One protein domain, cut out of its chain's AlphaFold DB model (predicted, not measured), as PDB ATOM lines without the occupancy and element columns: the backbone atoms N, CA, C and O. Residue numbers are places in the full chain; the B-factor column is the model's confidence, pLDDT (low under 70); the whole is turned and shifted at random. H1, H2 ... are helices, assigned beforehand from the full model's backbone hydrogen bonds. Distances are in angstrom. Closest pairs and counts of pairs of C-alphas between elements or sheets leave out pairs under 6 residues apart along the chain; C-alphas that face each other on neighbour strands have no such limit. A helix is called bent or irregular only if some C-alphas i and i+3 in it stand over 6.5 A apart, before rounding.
ATOM      1  N   PHE A 301     433.741 232.414 466.983       89.00
ATOM      2  CA  PHE A 301     433.186 231.642 465.869       89.00
ATOM      3  C   PHE A 301     432.727 232.545 464.724       89.00
ATOM      4  O   PHE A 301     433.034 232.275 463.568       89.00
ATOM      5  N   HIS A 302     432.002 233.626 465.024       87.38
ATOM      6  CA  HIS A 302     431.493 234.528 463.996       87.38
ATOM      7  C   HIS A 302     432.614 235.181 463.176       87.38
ATOM      8  O   HIS A 302     432.478 235.300 461.960       87.38
ATOM      9  N   VAL A 303     433.709 235.581 463.828       87.69
ATOM     10  CA  VAL A 303     434.879 236.187 463.176       87.69
ATOM     11  C   VAL A 303     435.555 235.190 462.231       87.69
ATOM     12  O   VAL A 303     435.711 235.497 461.046       87.69
ATOM     13  N   LEU A 304     435.866 233.984 462.720       88.06
ATOM     14  CA  LEU A 304     436.465 232.907 461.921       88.06
ATOM     15  C   LEU A 304     435.568 232.514 460.741       88.06
ATOM     16  O   LEU A 304     436.003 232.492 459.590       88.06
ATOM     17  N   PHE A 305     434.281 232.302 461.014       86.31
ATOM     18  CA  PHE A 305     433.296 231.907 460.014       86.31
ATOM     19  C   PHE A 305     433.153 232.937 458.887       86.31
ATOM     20  O   PHE A 305     433.104 232.558 457.720       86.31
ATOM     21  N   ILE A 306     433.111 234.243 459.199       85.25
ATOM     22  CA  ILE A 306     433.037 235.284 458.160       85.25
ATOM     23  C   ILE A 306     434.262 235.234 457.246       85.25
ATOM     24  O   ILE A 306     434.101 235.332 456.029       85.25
ATOM     25  N   ALA A 307     435.462 235.108 457.815       84.44
ATOM     26  CA  ALA A 307     436.696 235.080 457.039       84.44
ATOM     27  C   ALA A 307     436.786 233.832 456.151       84.44
ATOM     28  O   ALA A 307     437.128 233.948 454.974       84.44
ATOM     29  N   HIS A 308     436.399 232.670 456.679       83.88
ATOM     30  CA  HIS A 308     436.322 231.425 455.919       83.88
ATOM     31  C   HIS A 308     435.308 231.510 454.763       83.88
ATOM     32  O   HIS A 308     435.629 231.202 453.616       83.88
ATOM     33  N   ASP A 309     434.088 231.998 455.014       79.94
ATOM     34  CA  ASP A 309     433.069 232.148 453.963       79.94
ATOM     35  C   ASP A 309     433.484 233.147 452.868       79.94
ATOM     36  O   ASP A 309     433.119 232.981 451.697       79.94
ATOM     37  N   ALA A 310     434.233 234.191 453.241       80.38
ATOM     38  CA  ALA A 310     434.786 235.166 452.306       80.38
ATOM     39  C   ALA A 310     435.822 234.525 451.376       80.38
ATOM     40  O   ALA A 310     435.775 234.726 450.162       80.38
ATOM     41  N   GLU A 311     436.725 233.725 451.941       78.56
ATOM     42  CA  GLU A 311     437.744 232.973 451.206       78.56
ATOM     43  C   GLU A 311     437.120 231.966 450.234       78.56
ATOM     44  O   GLU A 311     437.513 231.889 449.071       78.56
ATOM     45  N   MET A 312     436.079 231.260 450.677       75.75
ATOM     46  CA  MET A 312     435.347 230.291 449.858       75.75
ATOM     47  C   MET A 312     434.462 230.943 448.781       75.75
ATOM     48  O   MET A 312     433.744 230.240 448.065       75.75
ATOM     49  N   GLY A 313     434.462 232.279 448.667       71.56
ATOM     50  CA  GLY A 313     433.656 233.025 447.698       71.56
ATOM     51  C   GLY A 313     432.147 232.899 447.925       71.56
ATOM     52  O   GLY A 313     431.357 233.234 447.042       71.56
ATOM     53  N   ARG A 314     431.727 232.416 449.102       71.69
ATOM     54  CA  ARG A 314     430.314 232.237 449.480       71.69
ATOM     55  C   ARG A 314     429.670 233.540 449.942       71.69
ATOM     56  O   ARG A 314     428.449 233.611 450.073       71.69
ATOM     57  N   ARG A 315     430.478 234.581 450.153       67.31
ATOM     58  CA  ARG A 315     430.038 235.908 450.581       67.31
ATOM     59  C   ARG A 315     430.625 236.984 449.671       67.31
ATOM     60  O   ARG A 315     431.837 237.122 449.574       67.31
ATOM     61  N   SER A 316     429.759 237.757 449.016       57.97
ATOM     62  CA  SER A 316     430.143 238.814 448.065       57.97
ATOM     63  C   SER A 316     430.161 240.225 448.665       57.97
ATOM     64  O   SER A 316     430.418 241.193 447.950       57.97
ATOM     65  N   ASP A 317     429.844 240.374 449.952       59.25
ATOM     66  CA  ASP A 317     429.702 241.692 450.572       59.25
ATOM     67  C   ASP A 317     431.062 242.333 450.877       59.25
ATOM     68  O   ASP A 317     431.945 241.719 451.472       59.25
ATOM     69  N   ALA A 318     431.190 243.631 450.580       54.91
ATOM     70  CA  ALA A 318     432.370 244.456 450.879       54.91
ATOM     71  C   ALA A 318     432.700 244.586 452.388       54.91
ATOM     72  O   ALA A 318     433.700 245.196 452.762       54.91
ATOM     73  N   SER A 319     431.858 244.043 453.276       55.12
ATOM     74  CA  SER A 319     432.128 243.915 454.712       55.12
ATOM     75  C   SER A 319     433.043 242.732 455.041       55.12
ATOM     76  O   SER A 319     433.708 242.768 456.074       55.12
ATOM     77  N   ALA A 320     433.127 241.724 454.168       54.34
ATOM     78  CA  ALA A 320     433.950 240.534 454.362       54.34
ATOM     79  C   ALA A 320     435.457 240.852 454.353       54.34
ATOM     80  O   ALA A 320     436.213 240.298 455.142       54.34
ATOM     81  N   SER A 321     435.885 241.845 453.564       54.19
ATOM     82  CA  SER A 321     437.280 242.312 453.511       54.19
ATOM     83  C   SER A 321     437.749 243.062 454.769       54.19
ATOM     84  O   SER A 321     438.888 243.521 454.806       54.19
ATOM     85  N   ARG A 322     436.880 243.255 455.775       58.09
ATOM     86  CA  ARG A 322     437.227 243.892 457.061       58.09
ATOM     87  C   ARG A 322     437.552 242.893 458.169       58.09
ATOM     88  O   ARG A 322     438.065 243.311 459.199       58.09
ATOM     89  N   PHE A 323     437.247 241.614 457.976       65.44
ATOM     90  CA  PHE A 323     437.557 240.560 458.938       65.44
ATOM     91  C   PHE A 323     438.872 239.904 458.521       65.44
ATOM     92  O   PHE A 323     438.888 238.860 457.875       65.44
ATOM     93  N   THR A 324     439.985 240.572 458.824       70.94
ATOM     94  CA  THR A 324     441.305 239.937 458.781       70.94
ATOM     95  C   THR A 324     441.453 239.100 460.037       70.94
ATOM     96  O   THR A 324     441.469 239.664 461.129       70.94
ATOM     97  N   VAL A 325     441.533 237.785 459.864       83.94
ATOM     98  CA  VAL A 325     441.785 236.838 460.950       83.94
ATOM     99  C   VAL A 325     443.279 236.547 460.994       83.94
ATOM    100  O   VAL A 325     443.894 236.277 459.959       83.94
ATOM    101  N   GLY A 326     443.858 236.651 462.184       87.44
ATOM    102  CA  GLY A 326     445.236 236.291 462.489       87.44
ATOM    103  C   GLY A 326     445.337 234.946 463.204       87.44
ATOM    104  O   GLY A 326     444.339 234.311 463.544       87.44
ATOM    105  N   ILE A 327     446.570 234.509 463.455       89.12
ATOM    106  CA  ILE A 327     446.812 233.323 464.290       89.12
ATOM    107  C   ILE A 327     446.354 233.568 465.736       89.12
ATOM    108  O   ILE A 327     445.916 232.648 466.416       89.12
ATOM    109  N   GLU A 328     446.365 234.827 466.171       91.75
ATOM    110  CA  GLU A 328     445.945 235.259 467.499       91.75
ATOM    111  C   GLU A 328     444.458 234.973 467.761       91.75
ATOM    112  O   GLU A 328     444.103 234.622 468.882       91.75
ATOM    113  N   ASP A 329     443.596 235.059 466.739       92.75
ATOM    114  CA  ASP A 329     442.168 234.726 466.860       92.75
ATOM    115  C   ASP A 329     441.956 233.216 467.082       92.75
ATOM    116  O   ASP A 329     441.048 232.796 467.805       92.75
ATOM    117  N   VAL A 330     442.807 232.386 466.467       93.75
ATOM    118  CA  VAL A 330     442.815 230.930 466.672       93.75
ATOM    119  C   VAL A 330     443.309 230.603 468.079       93.75
ATOM    120  O   VAL A 330     442.675 229.813 468.780       93.75
ATOM    121  N   ASP A 331     444.392 231.243 468.518       94.69
ATOM    122  CA  ASP A 331     444.953 231.056 469.856       94.69
ATOM    123  C   ASP A 331     443.982 231.532 470.955       94.69
ATOM    124  O   ASP A 331     443.830 230.861 471.976       94.69
ATOM    125  N   GLU A 332     443.249 232.632 470.741       94.00
ATOM    126  CA  GLU A 332     442.182 233.078 471.650       94.00
ATOM    127  C   GLU A 332     441.062 232.032 471.759       94.00
ATOM    128  O   GLU A 332     440.608 231.721 472.864       94.00
ATOM    129  N   TYR A 333     440.641 231.439 470.636       95.69
ATOM    130  CA  TYR A 333     439.639 230.371 470.644       95.69
ATOM    131  C   TYR A 333     440.131 229.149 471.433       95.69
ATOM    132  O   TYR A 333     439.386 228.604 472.252       95.69
ATOM    133  N   ILE A 334     441.386 228.736 471.229       96.62
ATOM    134  CA  ILE A 334     442.012 227.631 471.973       96.62
ATOM    135  C   ILE A 334     442.054 227.947 473.471       96.62
ATOM    136  O   ILE A 334     441.639 227.125 474.285       96.62
ATOM    137  N   HIS A 335     442.439 229.163 473.858       95.38
ATOM    138  CA  HIS A 335     442.431 229.573 475.261       95.38
ATOM    139  C   HIS A 335     441.038 229.518 475.902       95.38
ATOM    140  O   HIS A 335     440.913 229.178 477.082       95.38
ATOM    141  N   LEU A 336     439.974 229.816 475.148       94.81
ATOM    142  CA  LEU A 336     438.602 229.648 475.634       94.81
ATOM    143  C   LEU A 336     438.236 228.172 475.847       94.81
ATOM    144  O   LEU A 336     437.501 227.873 476.793       94.81
ATOM    145  N   LEU A 337     438.734 227.263 475.002       95.00
ATOM    146  CA  LEU A 337     438.556 225.815 475.160       95.00
ATOM    147  C   LEU A 337     439.275 225.309 476.416       95.00
ATOM    148  O   LEU A 337     438.644 224.665 477.255       95.00
ATOM    149  N   ASP A 338     440.539 225.685 476.606       93.06
ATOM    150  CA  ASP A 338     441.320 225.325 477.797       93.06
ATOM    151  C   ASP A 338     440.641 225.823 479.084       93.06
ATOM    152  O   ASP A 338     440.512 225.110 480.083       93.06
ATOM    153  N   ALA A 339     440.137 227.062 479.059       91.69
ATOM    154  CA  ALA A 339     439.427 227.645 480.189       91.69
ATOM    155  C   ALA A 339     438.106 226.922 480.495       91.69
ATOM    156  O   ALA A 339     437.655 226.945 481.643       91.69
ATOM    157  N   LEU A 340     437.472 226.299 479.500       89.75
ATOM    158  CA  LEU A 340     436.219 225.577 479.678       89.75
ATOM    159  C   LEU A 340     436.437 224.215 480.354       89.75
ATOM    160  O   LEU A 340     435.681 223.864 481.262       89.75
ATOM    161  N   GLU A 341     437.500 223.495 479.994       81.94
ATOM    162  CA  GLU A 341     437.845 222.190 480.579       81.94
ATOM    163  C   GLU A 341     438.017 222.250 482.109       81.94
ATOM    164  O   GLU A 341     437.623 221.337 482.838       81.94
ATOM    165  N   THR A 342     438.524 223.370 482.625       78.06
ATOM    166  CA  THR A 342     438.794 223.550 484.064       78.06
ATOM    167  C   THR A 342     437.556 223.836 484.926       78.06
ATOM    168  O   THR A 342     437.659 223.826 486.154       78.06
ATOM    169  N   ARG A 343     436.377 224.085 484.335       72.50
ATOM    170  CA  ARG A 343     435.206 224.614 485.068       72.50
ATOM    171  C   ARG A 343     434.375 223.588 485.843       72.50
ATOM    172  O   ARG A 343     433.486 224.005 486.578       72.50
ATOM    173  N   GLY A 344     434.671 222.292 485.753       65.06
ATOM    174  CA  GLY A 344     433.973 221.265 486.539       65.06
ATOM    175  C   GLY A 344     432.467 221.212 486.254       65.06
ATOM    176  O   GLY A 344     431.658 221.421 487.157       65.06
ATOM    177  N   ASP A 345     432.101 220.964 484.995       71.50
ATOM    178  CA  ASP A 345     430.708 220.865 484.543       71.50
ATOM    179  C   ASP A 345     429.977 219.681 485.228       71.50
ATOM    180  O   ASP A 345     430.577 218.606 485.377       71.50
ATOM    181  N   PRO A 346     428.709 219.837 485.670       74.25
ATOM    182  CA  PRO A 346     427.927 218.753 486.271       74.25
ATOM    183  C   PRO A 346     427.743 217.534 485.354       74.25
ATOM    184  O   PRO A 346     427.560 216.432 485.874       74.25
ATOM    185  N   CYS A 347     427.810 217.703 484.027       87.19
ATOM    186  CA  CYS A 347     427.763 216.602 483.066       87.19
ATOM    187  C   CYS A 347     429.081 216.513 482.284       87.19
ATOM    188  O   CYS A 347     429.288 217.214 481.290       87.19
ATOM    189  N   LYS A 348     429.978 215.617 482.710       89.19
ATOM    190  CA  LYS A 348     431.291 215.429 482.068       89.19
ATOM    191  C   LYS A 348     431.165 214.973 480.618       89.19
ATOM    192  O   LYS A 348     431.911 215.444 479.763       89.19
ATOM    193  N   GLU A 349     430.211 214.093 480.334       91.06
ATOM    194  CA  GLU A 349     429.928 213.604 478.989       91.06
ATOM    195  C   GLU A 349     429.415 214.733 478.089       91.06
ATOM    196  O   GLU A 349     429.876 214.870 476.957       91.06
ATOM    197  N   CYS A 350     428.514 215.576 478.600       91.38
ATOM    198  CA  CYS A 350     427.979 216.723 477.870       91.38
ATOM    199  C   CYS A 350     429.092 217.726 477.551       91.38
ATOM    200  O   CYS A 350     429.231 218.136 476.400       91.38
ATOM    201  N   LEU A 351     429.939 218.050 478.537       91.75
ATOM    202  CA  LEU A 351     431.117 218.891 478.334       91.75
ATOM    203  C   LEU A 351     432.054 218.292 477.278       91.75
ATOM    204  O   LEU A 351     432.480 219.004 476.375       91.75
ATOM    205  N   PHE A 352     432.357 216.991 477.349       94.12
ATOM    206  CA  PHE A 352     433.216 216.330 476.363       94.12
ATOM    207  C   PHE A 352     432.643 216.424 474.944       94.12
ATOM    208  O   PHE A 352     433.364 216.731 473.993       94.12
ATOM    209  N   ILE A 353     431.341 216.179 474.800       93.69
ATOM    210  CA  ILE A 353     430.646 216.272 473.518       93.69
ATOM    211  C   ILE A 353     430.722 217.699 472.970       93.69
ATOM    212  O   ILE A 353     431.131 217.874 471.820       93.69
ATOM    213  N   SER A 354     430.384 218.700 473.785       92.50
ATOM    214  CA  SER A 354     430.412 220.102 473.374       92.50
ATOM    215  C   SER A 354     431.830 220.581 473.057       92.50
ATOM    216  O   SER A 354     432.031 221.248 472.047       92.50
ATOM    217  N   MET A 355     432.839 220.188 473.840       94.25
ATOM    218  CA  MET A 355     434.250 220.468 473.543       94.25
ATOM    219  C   MET A 355     434.657 219.882 472.189       94.25
ATOM    220  O   MET A 355     435.223 220.582 471.354       94.25
ATOM    221  N   GLY A 356     434.297 218.624 471.920       93.88
ATOM    222  CA  GLY A 356     434.549 217.998 470.625       93.88
ATOM    223  C   GLY A 356     433.870 218.728 469.460       93.88
ATOM    224  O   GLY A 356     434.467 218.846 468.391       93.88
ATOM    225  N   GLN A 357     432.651 219.241 469.655       91.50
ATOM    226  CA  GLN A 357     431.949 220.060 468.657       91.50
ATOM    227  C   GLN A 357     432.638 221.411 468.441       91.50
ATOM    228  O   GLN A 357     432.831 221.807 467.295       91.50
ATOM    229  N   LEU A 358     433.047 222.098 469.508       93.88
ATOM    230  CA  LEU A 358     433.723 223.392 469.413       93.88
ATOM    231  C   LEU A 358     435.094 223.278 468.732       93.88
ATOM    232  O   LEU A 358     435.404 224.091 467.868       93.88
ATOM    233  N   TYR A 359     435.878 222.238 469.034       94.94
ATOM    234  CA  TYR A 359     437.122 221.960 468.308       94.94
ATOM    235  C   TYR A 359     436.874 221.659 466.823       94.94
ATOM    236  O   TYR A 359     437.603 222.157 465.967       94.94
ATOM    237  N   HIS A 360     435.839 220.876 466.493       90.56
ATOM    238  CA  HIS A 360     435.464 220.644 465.093       90.56
ATOM    239  C   HIS A 360     435.078 221.941 464.386       90.56
ATOM    240  O   HIS A 360     435.500 222.157 463.256       90.56
ATOM    241  N   ILE A 361     434.299 222.799 465.045       89.44
ATOM    242  CA  ILE A 361     433.903 224.106 464.518       89.44
ATOM    243  C   ILE A 361     435.133 224.986 464.288       89.44
ATOM    244  O   ILE A 361     435.238 225.600 463.230       89.44
ATOM    245  N   LEU A 362     436.068 225.035 465.242       92.50
ATOM    246  CA  LEU A 362     437.319 225.772 465.088       92.50
ATOM    247  C   LEU A 362     438.063 225.296 463.837       92.50
ATOM    248  O   LEU A 362     438.336 226.100 462.954       92.50
ATOM    249  N   LEU A 363     438.318 223.992 463.719       91.19
ATOM    250  CA  LEU A 363     439.010 223.449 462.552       91.19
ATOM    251  C   LEU A 363     438.241 223.702 461.254       91.19
ATOM    252  O   LEU A 363     438.852 224.052 460.261       91.19
ATOM    253  N   ASP A 364     436.921 223.587 461.229       85.50
ATOM    254  CA  ASP A 364     436.149 223.834 460.007       85.50
ATOM    255  C   ASP A 364     436.129 225.311 459.578       85.50
ATOM    256  O   ASP A 364     435.945 225.613 458.404       85.50
ATOM    257  N   THR A 365     436.329 226.237 460.519       87.31
ATOM    258  CA  THR A 365     436.237 227.684 460.268       87.31
ATOM    259  C   THR A 365     437.578 228.397 460.173       87.31
ATOM    260  O   THR A 365     437.598 229.596 459.900       87.31
ATOM    261  N   ILE A 366     438.700 227.696 460.354       88.81
ATOM    262  CA  ILE A 366     440.027 228.265 460.105       88.81
ATOM    263  C   ILE A 366     440.181 228.533 458.594       88.81
ATOM    264  O   ILE A 366     440.027 227.611 457.787       88.81
ATOM    265  N   PRO A 367     440.481 229.778 458.180       86.19
ATOM    266  CA  PRO A 367     440.791 230.084 456.786       86.19
ATOM    267  C   PRO A 367     442.031 229.328 456.288       86.19
ATOM    268  O   PRO A 367     442.980 229.113 457.043       86.19
ATOM    269  N   THR A 368     442.076 228.970 455.005       83.81
ATOM    270  CA  THR A 368     443.110 228.077 454.444       83.81
ATOM    271  C   THR A 368     444.509 228.701 454.423       83.81
ATOM    272  O   THR A 368     445.510 227.983 454.387       83.81
ATOM    273  N   TYR A 369     444.593 230.034 454.491       85.56
ATOM    274  CA  TYR A 369     445.848 230.778 454.625       85.56
ATOM    275  C   TYR A 369     446.422 230.787 456.053       85.56
ATOM    276  O   TYR A 369     447.576 231.185 456.234       85.56
ATOM    277  N   ILE A 370     445.654 230.366 457.063       89.31
ATOM    278  CA  ILE A 370     446.124 230.232 458.446       89.31
ATOM    279  C   ILE A 370     446.598 228.799 458.668       89.31
ATOM    280  O   ILE A 370     445.921 227.836 458.315       89.31
ATOM    281  N   ASN A 371     447.776 228.640 459.273       89.38
ATOM    282  CA  ASN A 371     448.302 227.319 459.595       89.38
ATOM    283  C   ASN A 371     447.476 226.680 460.734       89.38
ATOM    284  O   ASN A 371     447.519 227.195 461.851       89.38
ATOM    285  N   PRO A 372     446.801 225.534 460.515       91.06
ATOM    286  CA  PRO A 372     445.943 224.917 461.526       91.06
ATOM    287  C   PRO A 372     446.711 224.116 462.592       91.06
ATOM    288  O   PRO A 372     446.085 223.493 463.446       91.06
ATOM    289  N   THR A 373     448.050 224.082 462.548       92.50
ATOM    290  CA  THR A 373     448.871 223.200 463.403       92.50
ATOM    291  C   THR A 373     448.600 223.400 464.898       92.50
ATOM    292  O   THR A 373     448.431 222.407 465.596       92.50
ATOM    293  N   SER A 374     448.491 224.641 465.398       93.69
ATOM    294  CA  SER A 374     448.237 224.882 466.832       93.69
ATOM    295  C   SER A 374     446.878 224.337 467.281       93.69
ATOM    296  O   SER A 374     446.795 223.669 468.311       93.69
ATOM    297  N   ALA A 375     445.830 224.539 466.479       94.75
ATOM    298  CA  ALA A 375     444.497 223.998 466.745       94.75
ATOM    299  C   ALA A 375     444.469 222.463 466.678       94.75
ATOM    300  O   ALA A 375     443.838 221.818 467.514       94.75
ATOM    301  N   ILE A 376     445.180 221.865 465.716       95.56
ATOM    302  CA  ILE A 376     445.313 220.407 465.580       95.56
ATOM    303  C   ILE A 376     446.049 219.811 466.784       95.56
ATOM    304  O   ILE A 376     445.567 218.840 467.369       95.56
ATOM    305  N   ASP A 377     447.190 220.384 467.170       95.62
ATOM    306  CA  ASP A 377     447.993 219.911 468.300       95.62
ATOM    307  C   ASP A 377     447.231 220.061 469.624       95.62
ATOM    308  O   ASP A 377     447.229 219.139 470.443       95.62
ATOM    309  N   SER A 378     446.522 221.180 469.808       96.44
ATOM    310  CA  SER A 378     445.628 221.399 470.950       96.44
ATOM    311  C   SER A 378     444.517 220.342 470.998       96.44
ATOM    312  O   SER A 378     444.323 219.700 472.034       96.44
ATOM    313  N   TYR A 379     443.867 220.049 469.867       96.19
ATOM    314  CA  TYR A 379     442.791 219.060 469.831       96.19
ATOM    315  C   TYR A 379     443.290 217.631 470.105       96.19
ATOM    316  O   TYR A 379     442.665 216.878 470.856       96.19
ATOM    317  N   VAL A 380     444.451 217.257 469.553       97.06
ATOM    318  CA  VAL A 380     445.114 215.975 469.853       97.06
ATOM    319  C   VAL A 380     445.481 215.887 471.333       97.06
ATOM    320  O   VAL A 380     445.222 214.863 471.961       97.06
ATOM    321  N   SER A 381     446.034 216.956 471.908       96.44
ATOM    322  CA  SER A 381     446.368 217.020 473.333       96.44
ATOM    323  C   SER A 381     445.129 216.852 474.221       96.44
ATOM    324  O   SER A 381     445.170 216.104 475.198       96.44
ATOM    325  N   TRP A 382     444.004 217.472 473.858       96.44
ATOM    326  CA  TRP A 382     442.733 217.293 474.562       96.44
ATOM    327  C   TRP A 382     442.240 215.840 474.500       96.44
ATOM    328  O   TRP A 382     441.867 215.255 475.522       96.44
ATOM    329  N   PHE A 383     442.301 215.204 473.325       96.81
ATOM    330  CA  PHE A 383     441.967 213.784 473.196       96.81
ATOM    331  C   PHE A 383     442.880 212.893 474.042       96.81
ATOM    332  O   PHE A 383     442.368 211.961 474.661       96.81
ATOM    333  N   ASP A 384     444.185 213.186 474.087       95.69
ATOM    334  CA  ASP A 384     445.191 212.453 474.865       95.69
ATOM    335  C   ASP A 384     444.905 212.491 476.371       95.69
ATOM    336  O   ASP A 384     445.107 211.485 477.058       95.69
ATOM    337  N   GLN A 385     444.439 213.634 476.876       94.12
ATOM    338  CA  GLN A 385     444.229 213.881 478.306       94.12
ATOM    339  C   GLN A 385     442.822 213.503 478.788       94.12
ATOM    340  O   GLN A 385     442.614 213.285 479.983       94.12
ATOM    341  N   SER A 386     441.861 213.371 477.872       94.44
ATOM    342  CA  SER A 386     440.470 213.092 478.223       94.44
ATOM    343  C   SER A 386     440.283 211.729 478.901       94.44
ATOM    344  O   SER A 386     440.656 210.686 478.350       94.44
ATOM    345  N   SER A 387     439.603 211.721 480.055       94.06
ATOM    346  CA  SER A 387     439.213 210.487 480.758       94.06
ATOM    347  C   SER A 387     438.161 209.672 480.003       94.06
ATOM    348  O   SER A 387     438.026 208.472 480.246       94.06
ATOM    349  N   MET A 388     437.485 210.277 479.020       95.44
ATOM    350  CA  MET A 388     436.485 209.606 478.186       95.44
ATOM    351  C   MET A 388     437.073 208.457 477.366       95.44
ATOM    352  O   MET A 388     436.336 207.552 476.997       95.44
ATOM    353  N   GLN A 389     438.400 208.413 477.173       95.50
ATOM    354  CA  GLN A 389     439.089 207.229 476.634       95.50
ATOM    355  C   GLN A 389     438.790 205.946 477.427       95.50
ATOM    356  O   GLN A 389     438.898 204.836 476.913       95.50
ATOM    357  N   LYS A 390     438.481 206.095 478.714       95.19
ATOM    358  CA  LYS A 390     438.173 204.999 479.627       95.19
ATOM    359  C   LYS A 390     436.702 204.998 480.030       95.19
ATOM    360  O   LYS A 390     436.118 203.923 480.117       95.19
ATOM    361  N   ASP A 391     436.139 206.173 480.300       95.25
ATOM    362  CA  ASP A 391     434.805 206.296 480.893       95.25
ATOM    363  C   ASP A 391     433.685 206.010 479.868       95.25
ATOM    364  O   ASP A 391     432.745 205.282 480.179       95.25
ATOM    365  N   ASP A 392     433.817 206.496 478.626       95.94
ATOM    366  CA  ASP A 392     432.921 206.167 477.505       95.94
ATOM    367  C   ASP A 392     433.731 206.088 476.192       95.94
ATOM    368  O   ASP A 392     433.808 207.056 475.419       95.94
ATOM    369  N   PRO A 393     434.380 204.935 475.933       96.94
ATOM    370  CA  PRO A 393     435.265 204.773 474.787       96.94
ATOM    371  C   PRO A 393     434.539 204.917 473.445       96.94
ATOM    372  O   PRO A 393     435.164 205.334 472.469       96.94
ATOM    373  N   GLU A 394     433.234 204.619 473.380       95.81
ATOM    374  CA  GLU A 394     432.428 204.806 472.168       95.81
ATOM    375  C   GLU A 394     432.285 206.290 471.835       95.81
ATOM    376  O   GLU A 394     432.559 206.695 470.703       95.81
ATOM    377  N   GLN A 395     431.903 207.109 472.821       95.50
ATOM    378  CA  GLN A 395     431.773 208.552 472.626       95.50
ATOM    379  C   GLN A 395     433.104 209.202 472.283       95.50
ATOM    380  O   GLN A 395     433.182 210.011 471.351       95.50
ATOM    381  N   TRP A 396     434.167 208.822 472.996       97.75
ATOM    382  CA  TRP A 396     435.502 209.318 472.696       97.75
ATOM    383  C   TRP A 396     435.904 208.981 471.261       97.75
ATOM    384  O   TRP A 396     436.312 209.861 470.498       97.75
ATOM    385  N   LEU A 397     435.719 207.721 470.857       97.62
ATOM    386  CA  LEU A 397     436.131 207.259 469.540       97.62
ATOM    387  C   LEU A 397     435.293 207.869 468.421       97.62
ATOM    388  O   LEU A 397     435.832 208.161 467.356       97.62
ATOM    389  N   TYR A 398     433.997 208.077 468.640       95.94
ATOM    390  CA  TYR A 398     433.122 208.710 467.660       95.94
ATOM    391  C   TYR A 398     433.618 210.114 467.312       95.94
ATOM    392  O   TYR A 398     433.786 210.445 466.135       95.94
ATOM    393  N   ARG A 399     433.954 210.913 468.332       94.81
ATOM    394  CA  ARG A 399     434.511 212.258 468.144       94.81
ATOM    395  C   ARG A 399     435.904 212.213 467.525       94.81
ATOM    396  O   ARG A 399     436.169 212.961 466.586       94.81
ATOM    397  N   PHE A 400     436.762 211.305 467.983       96.31
ATOM    398  CA  PHE A 400     438.112 211.173 467.445       96.31
ATOM    399  C   PHE A 400     438.118 210.730 465.973       96.31
ATOM    400  O   PHE A 400     438.879 211.252 465.163       96.31
ATOM    401  N   LYS A 401     437.212 209.834 465.572       92.88
ATOM    402  CA  LYS A 401     437.016 209.479 464.159       92.88
ATOM    403  C   LYS A 401     436.474 210.637 463.331       92.88
ATOM    404  O   LYS A 401     436.881 210.768 462.181       92.88
ATOM    405  N   GLY A 402     435.594 211.466 463.895       90.06
ATOM    406  CA  GLY A 402     435.185 212.731 463.276       90.06
ATOM    407  C   GLY A 402     436.398 213.596 462.938       90.06
ATOM    408  O   GLY A 402     436.577 213.980 461.785       90.06
ATOM    409  N   PHE A 403     437.301 213.763 463.906       92.12
ATOM    410  CA  PHE A 403     438.543 214.509 463.729       92.12
ATOM    411  C   PHE A 403     439.448 213.887 462.652       92.12
ATOM    412  O   PHE A 403     439.882 214.581 461.736       92.12
ATOM    413  N   LEU A 404     439.668 212.568 462.673       90.50
ATOM    414  CA  LEU A 404     440.446 211.882 461.630       90.50
ATOM    415  C   LEU A 404     439.822 212.014 460.229       90.50
ATOM    416  O   LEU A 404     440.548 212.067 459.231       90.50
ATOM    417  N   ASN A 405     438.490 212.076 460.136       86.19
ATOM    418  CA  ASN A 405     437.782 212.226 458.866       86.19
ATOM    419  C   ASN A 405     438.017 213.593 458.211       86.19
ATOM    420  O   ASN A 405     437.957 213.663 456.985       86.19
ATOM    421  N   LEU A 406     438.368 214.636 458.972       85.50
ATOM    422  CA  LEU A 406     438.718 215.953 458.418       85.50
ATOM    423  C   LEU A 406     439.949 215.896 457.492       85.50
ATOM    424  O   LEU A 406     440.114 216.747 456.621       85.50
ATOM    425  N   ASN A 407     440.790 214.867 457.628       83.38
ATOM    426  CA  ASN A 407     441.943 214.620 456.758       83.38
ATOM    427  C   ASN A 407     441.614 213.750 455.513       83.38
ATOM    428  O   ASN A 407     442.486 213.488 454.679       83.38
ATOM    429  N   ARG A 408     440.403 213.199 455.374       80.75
ATOM    430  CA  ARG A 408     440.107 212.213 454.315       80.75
ATOM    431  C   ARG A 408     439.564 212.871 453.053       80.75
ATOM    432  O   ARG A 408     438.604 213.609 453.123       80.75
ATOM    433  N   ASN A 409     440.072 212.524 451.874       74.31
ATOM    434  CA  ASN A 409     439.472 213.013 450.627       74.31
ATOM    435  C   ASN A 409     437.998 212.580 450.511       74.31
ATOM    436  O   ASN A 409     437.677 211.412 450.748       74.31
ATOM    437  N   MET A 410     437.125 213.507 450.109       72.75
ATOM    438  CA  MET A 410     435.740 213.184 449.758       72.75
ATOM    439  C   MET A 410     435.722 212.265 448.531       72.75
ATOM    440  O   MET A 410     436.430 212.513 447.553       72.75
ATOM    441  N   ASN A 411     434.914 211.205 448.572       70.81
ATOM    442  CA  ASN A 411     434.643 210.408 447.374       70.81
ATOM    443  C   ASN A 411     433.581 211.104 446.497       70.81
ATOM    444  O   ASN A 411     432.904 212.030 446.943       70.81
ATOM    445  N   GLN A 412     433.420 210.665 445.244       76.06
ATOM    446  CA  GLN A 412     432.457 211.280 444.320       76.06
ATOM    447  C   GLN A 412     431.011 211.292 444.865       76.06
ATOM    448  O   GLN A 412     430.385 212.347 444.814       76.06
ATOM    449  N   PRO A 413     430.483 210.198 445.455       77.69
ATOM    450  CA  PRO A 413     429.182 210.237 446.126       77.69
ATOM    451  C   PRO A 413     429.050 211.311 447.220       77.69
ATOM    452  O   PRO A 413     427.999 211.946 447.332       77.69
ATOM    453  N   ASP A 414     430.097 211.528 448.020       75.12
ATOM    454  CA  ASP A 414     430.114 212.562 449.058       75.12
ATOM    455  C   ASP A 414     430.079 213.957 448.430       75.12
ATOM    456  O   ASP A 414     429.281 214.795 448.850       75.12
ATOM    457  N   VAL A 415     430.860 214.185 447.370       77.69
ATOM    458  CA  VAL A 415     430.829 215.435 446.593       77.69
ATOM    459  C   VAL A 415     429.432 215.683 446.022       77.69
ATOM    460  O   VAL A 415     428.879 216.767 446.205       77.69
ATOM    461  N   ASP A 416     428.811 214.680 445.399       79.50
ATOM    462  CA  ASP A 416     427.466 214.796 444.827       79.50
ATOM    463  C   ASP A 416     426.425 215.142 445.904       79.50
ATOM    464  O   ASP A 416     425.527 215.968 445.694       79.50
ATOM    465  N   ARG A 417     426.558 214.544 447.095       79.31
ATOM    466  CA  ARG A 417     425.706 214.842 448.251       79.31
ATOM    467  C   ARG A 417     425.900 216.273 448.743       79.31
ATOM    468  O   ARG A 417     424.898 216.944 449.004       79.31
ATOM    469  N   VAL A 418     427.146 216.736 448.862       78.50
ATOM    470  CA  VAL A 418     427.473 218.120 449.237       78.50
ATOM    471  C   VAL A 418     426.845 219.079 448.232       78.50
ATOM    472  O   VAL A 418     426.054 219.930 448.626       78.50
ATOM    473  N   MET A 419     427.080 218.872 446.935       78.94
ATOM    474  CA  MET A 419     426.550 219.722 445.865       78.94
ATOM    475  C   MET A 419     425.019 219.768 445.862       78.94
ATOM    476  O   MET A 419     424.425 220.840 445.720       78.94
ATOM    477  N   LYS A 420     424.355 218.627 446.086       83.19
ATOM    478  CA  LYS A 420     422.896 218.565 446.218       83.19
ATOM    479  C   LYS A 420     422.400 219.390 447.405       83.19
ATOM    480  O   LYS A 420     421.430 220.129 447.258       83.19
ATOM    481  N   LEU A 421     423.041 219.289 448.566       78.31
ATOM    482  CA  LEU A 421     422.661 220.071 449.745       78.31
ATOM    483  C   LEU A 421     422.907 221.565 449.518       78.31
ATOM    484  O   LEU A 421     422.008 222.367 449.770       78.31
ATOM    485  N   THR A 422     424.044 221.926 448.927       77.00
ATOM    486  CA  THR A 422     424.358 223.311 448.560       77.00
ATOM    487  C   THR A 422     423.328 223.888 447.591       77.00
ATOM    488  O   THR A 422     422.840 224.992 447.817       77.00
ATOM    489  N   SER A 423     422.883 223.126 446.582       76.88
ATOM    490  CA  SER A 423     421.806 223.565 445.674       76.88
ATOM    491  C   SER A 423     420.450 223.769 446.365       76.88
ATOM    492  O   SER A 423     419.593 224.481 445.850       76.88
ATOM    493  N   GLN A 424     420.253 223.172 447.544       81.81
ATOM    494  CA  GLN A 424     419.068 223.353 448.385       81.81
ATOM    495  C   GLN A 424     419.232 224.508 449.388       81.81
ATOM    496  O   GLN A 424     418.413 224.643 450.296       81.81
ATOM    497  N   GLY A 425     420.295 225.310 449.268       72.56
ATOM    498  CA  GLY A 425     420.622 226.371 450.219       72.56
ATOM    499  C   GLY A 425     421.112 225.850 451.573       72.56
ATOM    500  O   GLY A 425     421.118 226.597 452.547       72.56
ATOM    501  N   LYS A 426     421.501 224.571 451.662       73.25
ATOM    502  CA  LYS A 426     422.065 223.972 452.875       73.25
ATOM    503  C   LYS A 426     423.584 223.946 452.756       73.25
ATOM    504  O   LYS A 426     424.119 223.407 451.790       73.25
ATOM    505  N   SER A 427     424.281 224.493 453.745       61.59
ATOM    506  CA  SER A 427     425.730 224.330 453.853       61.59
ATOM    507  C   SER A 427     426.040 223.119 454.726       61.59
ATOM    508  O   SER A 427     425.385 222.913 455.749       61.59
ATOM    509  N   LEU A 428     427.015 222.316 454.310       64.25
ATOM    510  CA  LEU A 428     427.635 221.335 455.190       64.25
ATOM    511  C   LEU A 428     428.845 221.987 455.849       64.25
ATOM    512  O   LEU A 428     429.657 222.614 455.172       64.25
ATOM    513  N   VAL A 429     428.924 221.815 457.160       62.56
ATOM    514  CA  VAL A 429     430.104 222.099 457.978       62.56
ATOM    515  C   VAL A 429     430.876 220.797 458.198       62.56
ATOM    516  O   VAL A 429     430.320 219.707 458.030       62.56
ATOM    517  N   ALA A 430     432.138 220.918 458.590       66.44
ATOM    518  CA  ALA A 430     433.101 219.848 458.843       66.44
ATOM    519  C   ALA A 430     433.438 219.016 457.594       66.44
ATOM    520  O   ALA A 430     433.447 217.781 457.634       66.44
ATOM    521  N   LEU A 431     433.698 219.689 456.468       69.75
ATOM    522  CA  LEU A 431     434.152 219.008 455.254       69.75
ATOM    523  C   LEU A 431     435.663 218.750 455.311       69.75
ATOM    524  O   LEU A 431     436.409 219.546 455.880       69.75
ATOM    525  N   PRO A 432     436.150 217.657 454.703       72.38
ATOM    526  CA  PRO A 432     437.577 217.408 454.677       72.38
ATOM    527  C   PRO A 432     438.355 218.490 453.933       72.38
ATOM    528  O   PRO A 432     437.933 218.944 452.866       72.38
ATOM    529  N   HIS A 433     439.524 218.850 454.464       68.94
ATOM    530  CA  HIS A 433     440.348 219.928 453.929       68.94
ATOM    531  C   HIS A 433     441.792 219.454 453.677       68.94
ATOM    532  O   HIS A 433     442.397 218.838 454.560       68.94
ATOM    533  N   PRO A 434     442.402 219.766 452.514       61.84
ATOM    534  CA  PRO A 434     443.775 219.356 452.195       61.84
ATOM    535  C   PRO A 434     444.825 219.836 453.209       61.84
ATOM    536  O   PRO A 434     445.830 219.161 453.417       61.84
ATOM    537  N   GLY A 435     444.576 220.968 453.877       66.62
ATOM    538  CA  GLY A 435     445.434 221.498 454.944       66.62
ATOM    539  C   GLY A 435     445.472 220.642 456.218       66.62
ATOM    540  O   GLY A 435     446.292 220.896 457.093       66.62
ATOM    541  N   TYR A 436     444.629 219.608 456.330       79.62
ATOM    542  CA  TYR A 436     444.539 218.745 457.512       79.62
ATOM    543  C   TYR A 436     445.349 217.452 457.410       79.62
ATOM    544  O   TYR A 436     445.214 216.576 458.264       79.62
ATOM    545  N   SER A 437     446.293 217.366 456.462       81.94
ATOM    546  CA  SER A 437     447.329 216.316 456.465       81.94
ATOM    547  C   SER A 437     448.083 216.219 457.790       81.94
ATOM    548  O   SER A 437     448.509 215.130 458.181       81.94
ATOM    549  N   GLU A 438     448.194 217.343 458.496       88.88
ATOM    550  CA  GLU A 438     448.866 217.448 459.785       88.88
ATOM    551  C   GLU A 438     448.166 216.663 460.906       88.88
ATOM    552  O   GLU A 438     448.836 216.192 461.820       88.88
ATOM    553  N   ILE A 439     446.856 216.397 460.793       92.25
ATOM    554  CA  ILE A 439     446.094 215.592 461.767       92.25
ATOM    555  C   ILE A 439     446.745 214.228 461.989       92.25
ATOM    556  O   ILE A 439     446.885 213.764 463.123       92.25
ATOM    557  N   ILE A 440     447.171 213.574 460.905       91.56
ATOM    558  CA  ILE A 440     447.789 212.250 460.986       91.56
ATOM    559  C   ILE A 440     449.182 212.350 461.605       91.56
ATOM    560  O   ILE A 440     449.534 211.536 462.459       91.56
ATOM    561  N   THR A 441     449.958 213.361 461.218       92.88
ATOM    562  CA  THR A 441     451.304 213.596 461.752       92.88
ATOM    563  C   THR A 441     451.267 213.888 463.255       92.88
ATOM    564  O   THR A 441     452.068 213.320 464.002       92.88
ATOM    565  N   ALA A 442     450.335 214.726 463.714       95.31
ATOM    566  CA  ALA A 442     450.110 215.013 465.128       95.31
ATOM    567  C   ALA A 442     449.634 213.757 465.877       95.31
ATOM    568  O   ALA A 442     450.230 213.366 466.882       95.31
ATOM    569  N   SER A 443     448.660 213.027 465.321       95.81
ATOM    570  CA  SER A 443     448.158 211.778 465.913       95.81
ATOM    571  C   SER A 443     449.254 210.722 466.069       95.81
ATOM    572  O   SER A 443     449.309 210.033 467.077       95.81
ATOM    573  N   VAL A 444     450.178 210.585 465.115       95.50
ATOM    574  CA  VAL A 444     451.301 209.630 465.217       95.50
ATOM    575  C   VAL A 444     452.322 210.036 466.288       95.50
ATOM    576  O   VAL A 444     452.996 209.165 466.848       95.50
ATOM    577  N   ARG A 445     452.437 211.337 466.581       95.69
ATOM    578  CA  ARG A 445     453.330 211.901 467.606       95.69
ATOM    579  C   ARG A 445     452.705 211.969 469.003       95.69
ATOM    580  O   ARG A 445     453.441 212.185 469.964       95.69
ATOM    581  N   SER A 446     451.396 211.749 469.111       96.31
ATOM    582  CA  SER A 446     450.652 211.703 470.372       96.31
ATOM    583  C   SER A 446     451.303 210.778 471.406       96.31
ATOM    584  O   SER A 446     451.878 209.725 471.080       96.31
ATOM    585  N   GLN A 447     451.171 211.164 472.678       93.69
ATOM    586  CA  GLN A 447     451.620 210.355 473.809       93.69
ATOM    587  C   GLN A 447     450.616 209.241 474.129       93.69
ATOM    588  O   GLN A 447     451.039 208.145 474.525       93.69
ATOM    589  N   SER A 448     449.321 209.443 473.854       95.44
ATOM    590  CA  SER A 448     448.307 208.393 473.982       95.44
ATOM    591  C   SER A 448     448.595 207.230 473.034       95.44
ATOM    592  O   SER A 448     448.736 207.370 471.817       95.44
ATOM    593  N   ALA A 449     448.665 206.021 473.597       95.38
ATOM    594  CA  ALA A 449     448.817 204.808 472.803       95.38
ATOM    595  C   ALA A 449     447.623 204.579 471.864       95.38
ATOM    596  O   ALA A 449     447.815 204.030 470.778       95.38
ATOM    597  N   ILE A 450     446.423 205.016 472.254       97.00
ATOM    598  CA  ILE A 450     445.202 204.863 471.458       97.00
ATOM    599  C   ILE A 450     445.278 205.782 470.236       97.00
ATOM    600  O   ILE A 450     445.306 205.283 469.109       97.00
ATOM    601  N   VAL A 451     445.419 207.095 470.450       97.00
ATOM    602  CA  VAL A 451     445.519 208.109 469.381       97.00
ATOM    603  C   VAL A 451     446.646 207.767 468.407       97.00
ATOM    604  O   VAL A 451     446.429 207.695 467.195       97.00
ATOM    605  N   ARG A 452     447.829 207.421 468.928       96.44
ATOM    606  CA  ARG A 452     448.975 207.005 468.110       96.44
ATOM    607  C   ARG A 452     448.710 205.759 467.275       96.44
ATOM    608  O   ARG A 452     449.164 205.684 466.130       96.44
ATOM    609  N   THR A 453     448.000 204.772 467.818       96.38
ATOM    610  CA  THR A 453     447.682 203.551 467.064       96.38
ATOM    611  C   THR A 453     446.715 203.848 465.924       96.38
ATOM    612  O   THR A 453     446.931 203.363 464.815       96.38
ATOM    613  N   TYR A 454     445.713 204.697 466.149       95.25
ATOM    614  CA  TYR A 454     444.813 205.148 465.090       95.25
ATOM    615  C   TYR A 454     445.521 205.990 464.027       95.25
ATOM    616  O   TYR A 454     445.346 205.718 462.844       95.25
ATOM    617  N   GLY A 455     446.386 206.935 464.413       93.19
ATOM    618  CA  GLY A 455     447.186 207.706 463.454       93.19
ATOM    619  C   GLY A 455     448.027 206.801 462.545       93.19
ATOM    620  O   GLY A 455     448.081 206.988 461.330       93.19
ATOM    621  N   ARG A 456     448.620 205.739 463.107       93.31
ATOM    622  CA  ARG A 456     449.341 204.716 462.329       93.31
ATOM    623  C   ARG A 456     448.415 203.863 461.464       93.31
ATOM    624  O   ARG A 456     448.786 203.539 460.339       93.31
ATOM    625  N   ALA A 457     447.239 203.490 461.963       91.56
ATOM    626  CA  ALA A 457     446.253 202.744 461.186       91.56
ATOM    627  C   ALA A 457     445.777 203.552 459.967       91.56
ATOM    628  O   ALA A 457     445.691 203.000 458.873       91.56
ATOM    629  N   GLU A 458     445.550 204.858 460.117       88.31
ATOM    630  CA  GLU A 458     445.225 205.749 459.000       88.31
ATOM    631  C   GLU A 458     446.363 205.838 457.974       88.31
ATOM    632  O   GLU A 458     446.087 205.843 456.780       88.31
ATOM    633  N   LEU A 459     447.635 205.848 458.396       87.75
ATOM    634  CA  LEU A 459     448.767 205.790 457.457       87.75
ATOM    635  C   LEU A 459     448.819 204.469 456.682       87.75
ATOM    636  O   LEU A 459     449.072 204.475 455.480       87.75
ATOM    637  N   LEU A 460     448.592 203.345 457.363       86.88
ATOM    638  CA  LEU A 460     448.679 202.009 456.767       86.88
ATOM    639  C   LEU A 460     447.522 201.712 455.814       86.88
ATOM    640  O   LEU A 460     447.715 201.063 454.790       86.88
ATOM    641  N   PHE A 461     446.321 202.167 456.162       80.31
ATOM    642  CA  PHE A 461     445.091 201.851 455.438       80.31
ATOM    643  C   PHE A 461     444.509 203.057 454.705       80.31
ATOM    644  O   PHE A 461     443.334 203.025 454.316       80.31
ATOM    645  N   ARG A 462     445.303 204.123 454.527       71.06
ATOM    646  CA  ARG A 462     444.887 205.335 453.824       71.06
ATOM    647  C   ARG A 462     444.304 204.911 452.480       71.06
ATOM    648  O   ARG A 462     445.003 204.262 451.700       71.06
TER     649      ARG A 462
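This is residues 301 to 462 of the 469 residues of an uncharacterized protein of Granulicella aggregans (UniProt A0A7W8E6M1). Three helices side by side, H2, H3 and H4, make an up-and-down bundle, each running against the one before it, with their centres in a triangle. H6 packs alongside H3, H8 and then H9 cross at an angle on the side of H4, and H1 packs on the last residues of H3. H7 touches no helix, and residues 420 to 425 stick out. The printed part has 162 residues with nine named helices, H1 to H9 in chain order, and no named strand; its class is all helix. It is compact, with a radius of gyration of the C-alphas of 16.5 A and spans of 48 by 38 by 27 A.

The longest helix is H3, residues 348 to 365, 25.5 A from C-alpha 348 at (431.291, 215.429, 482.068) to C-alpha 365 at (436.237, 227.684, 460.268). H2 is residues 327 to 341, 21.7 A, and H4 is residues 373 to 385, 18.2 A. H6 is residues 393 to 405, 17.8 A, after the four-residue H5, residues 388 to 391. H1 is residues 301 to 311, beginning at C-alpha 301 (433.186, 231.642, 465.869). H7 is residues 412 to 423, H8 residues 434 to 445, and H9 residues 449 to 460, ending at C-alpha 460 (448.679, 202.009, 456.767). H8 is irregular: C-alphas 435 and 438 are 7.2 A apart.

H3 and H4 are the hubs, touching four helices each. They form a helical hairpin at a shallow tilt of 15 degrees, their closest C-alphas, those of Tyr 359 and Tyr 379, 6.5 A apart. H2 and H3 form another, at 7 degrees, closest at the C-alphas of Leu 337 and Met 355, 7.1 A. H2 touches H4 the same way, closest at the C-alphas of Ile 334 and Ala 375, 6.8 A. H6 touches H3 the same way at 1 degree, closest at the C-alphas of Gly 356 and Arg 399, 6.3 A. H5 and H6 touch only at the corner, closest at the C-alphas of Met 388 and Trp 396, 5.6 A. H1 touches H3 at residues 361 to 365 alone, closest at the C-alphas of Phe 305 and Thr 365, 5.2 A. H8 touches H4 at a steep tilt of 39 degrees, closest at the C-alphas of Ile 376 and Ile 439, 6.2 A. H8 and H9 touch, opposite ways at a steep tilt of 50 degrees, closest at the C-alphas of Val 444 and Arg 452, 4.5 A. H7 is apart from H6 and H8. Every O i to N i+4 pair is within hydrogen-bond range in H1, H2, H3, H4, H6, H7 and H9, but 4 of 8 in H8; H5 is too short for such a pair.

The two C-alphas farthest apart, those of Ala 318 and Lys 390, are 49.2 A apart. The printed part has no cut. The link from H1 to H2, residues 312 to 326, is long. The mean pLDDT of the printed part is 85.4; residues 315 to 323, 344, 427 to 431 and 433 to 435 are under 70.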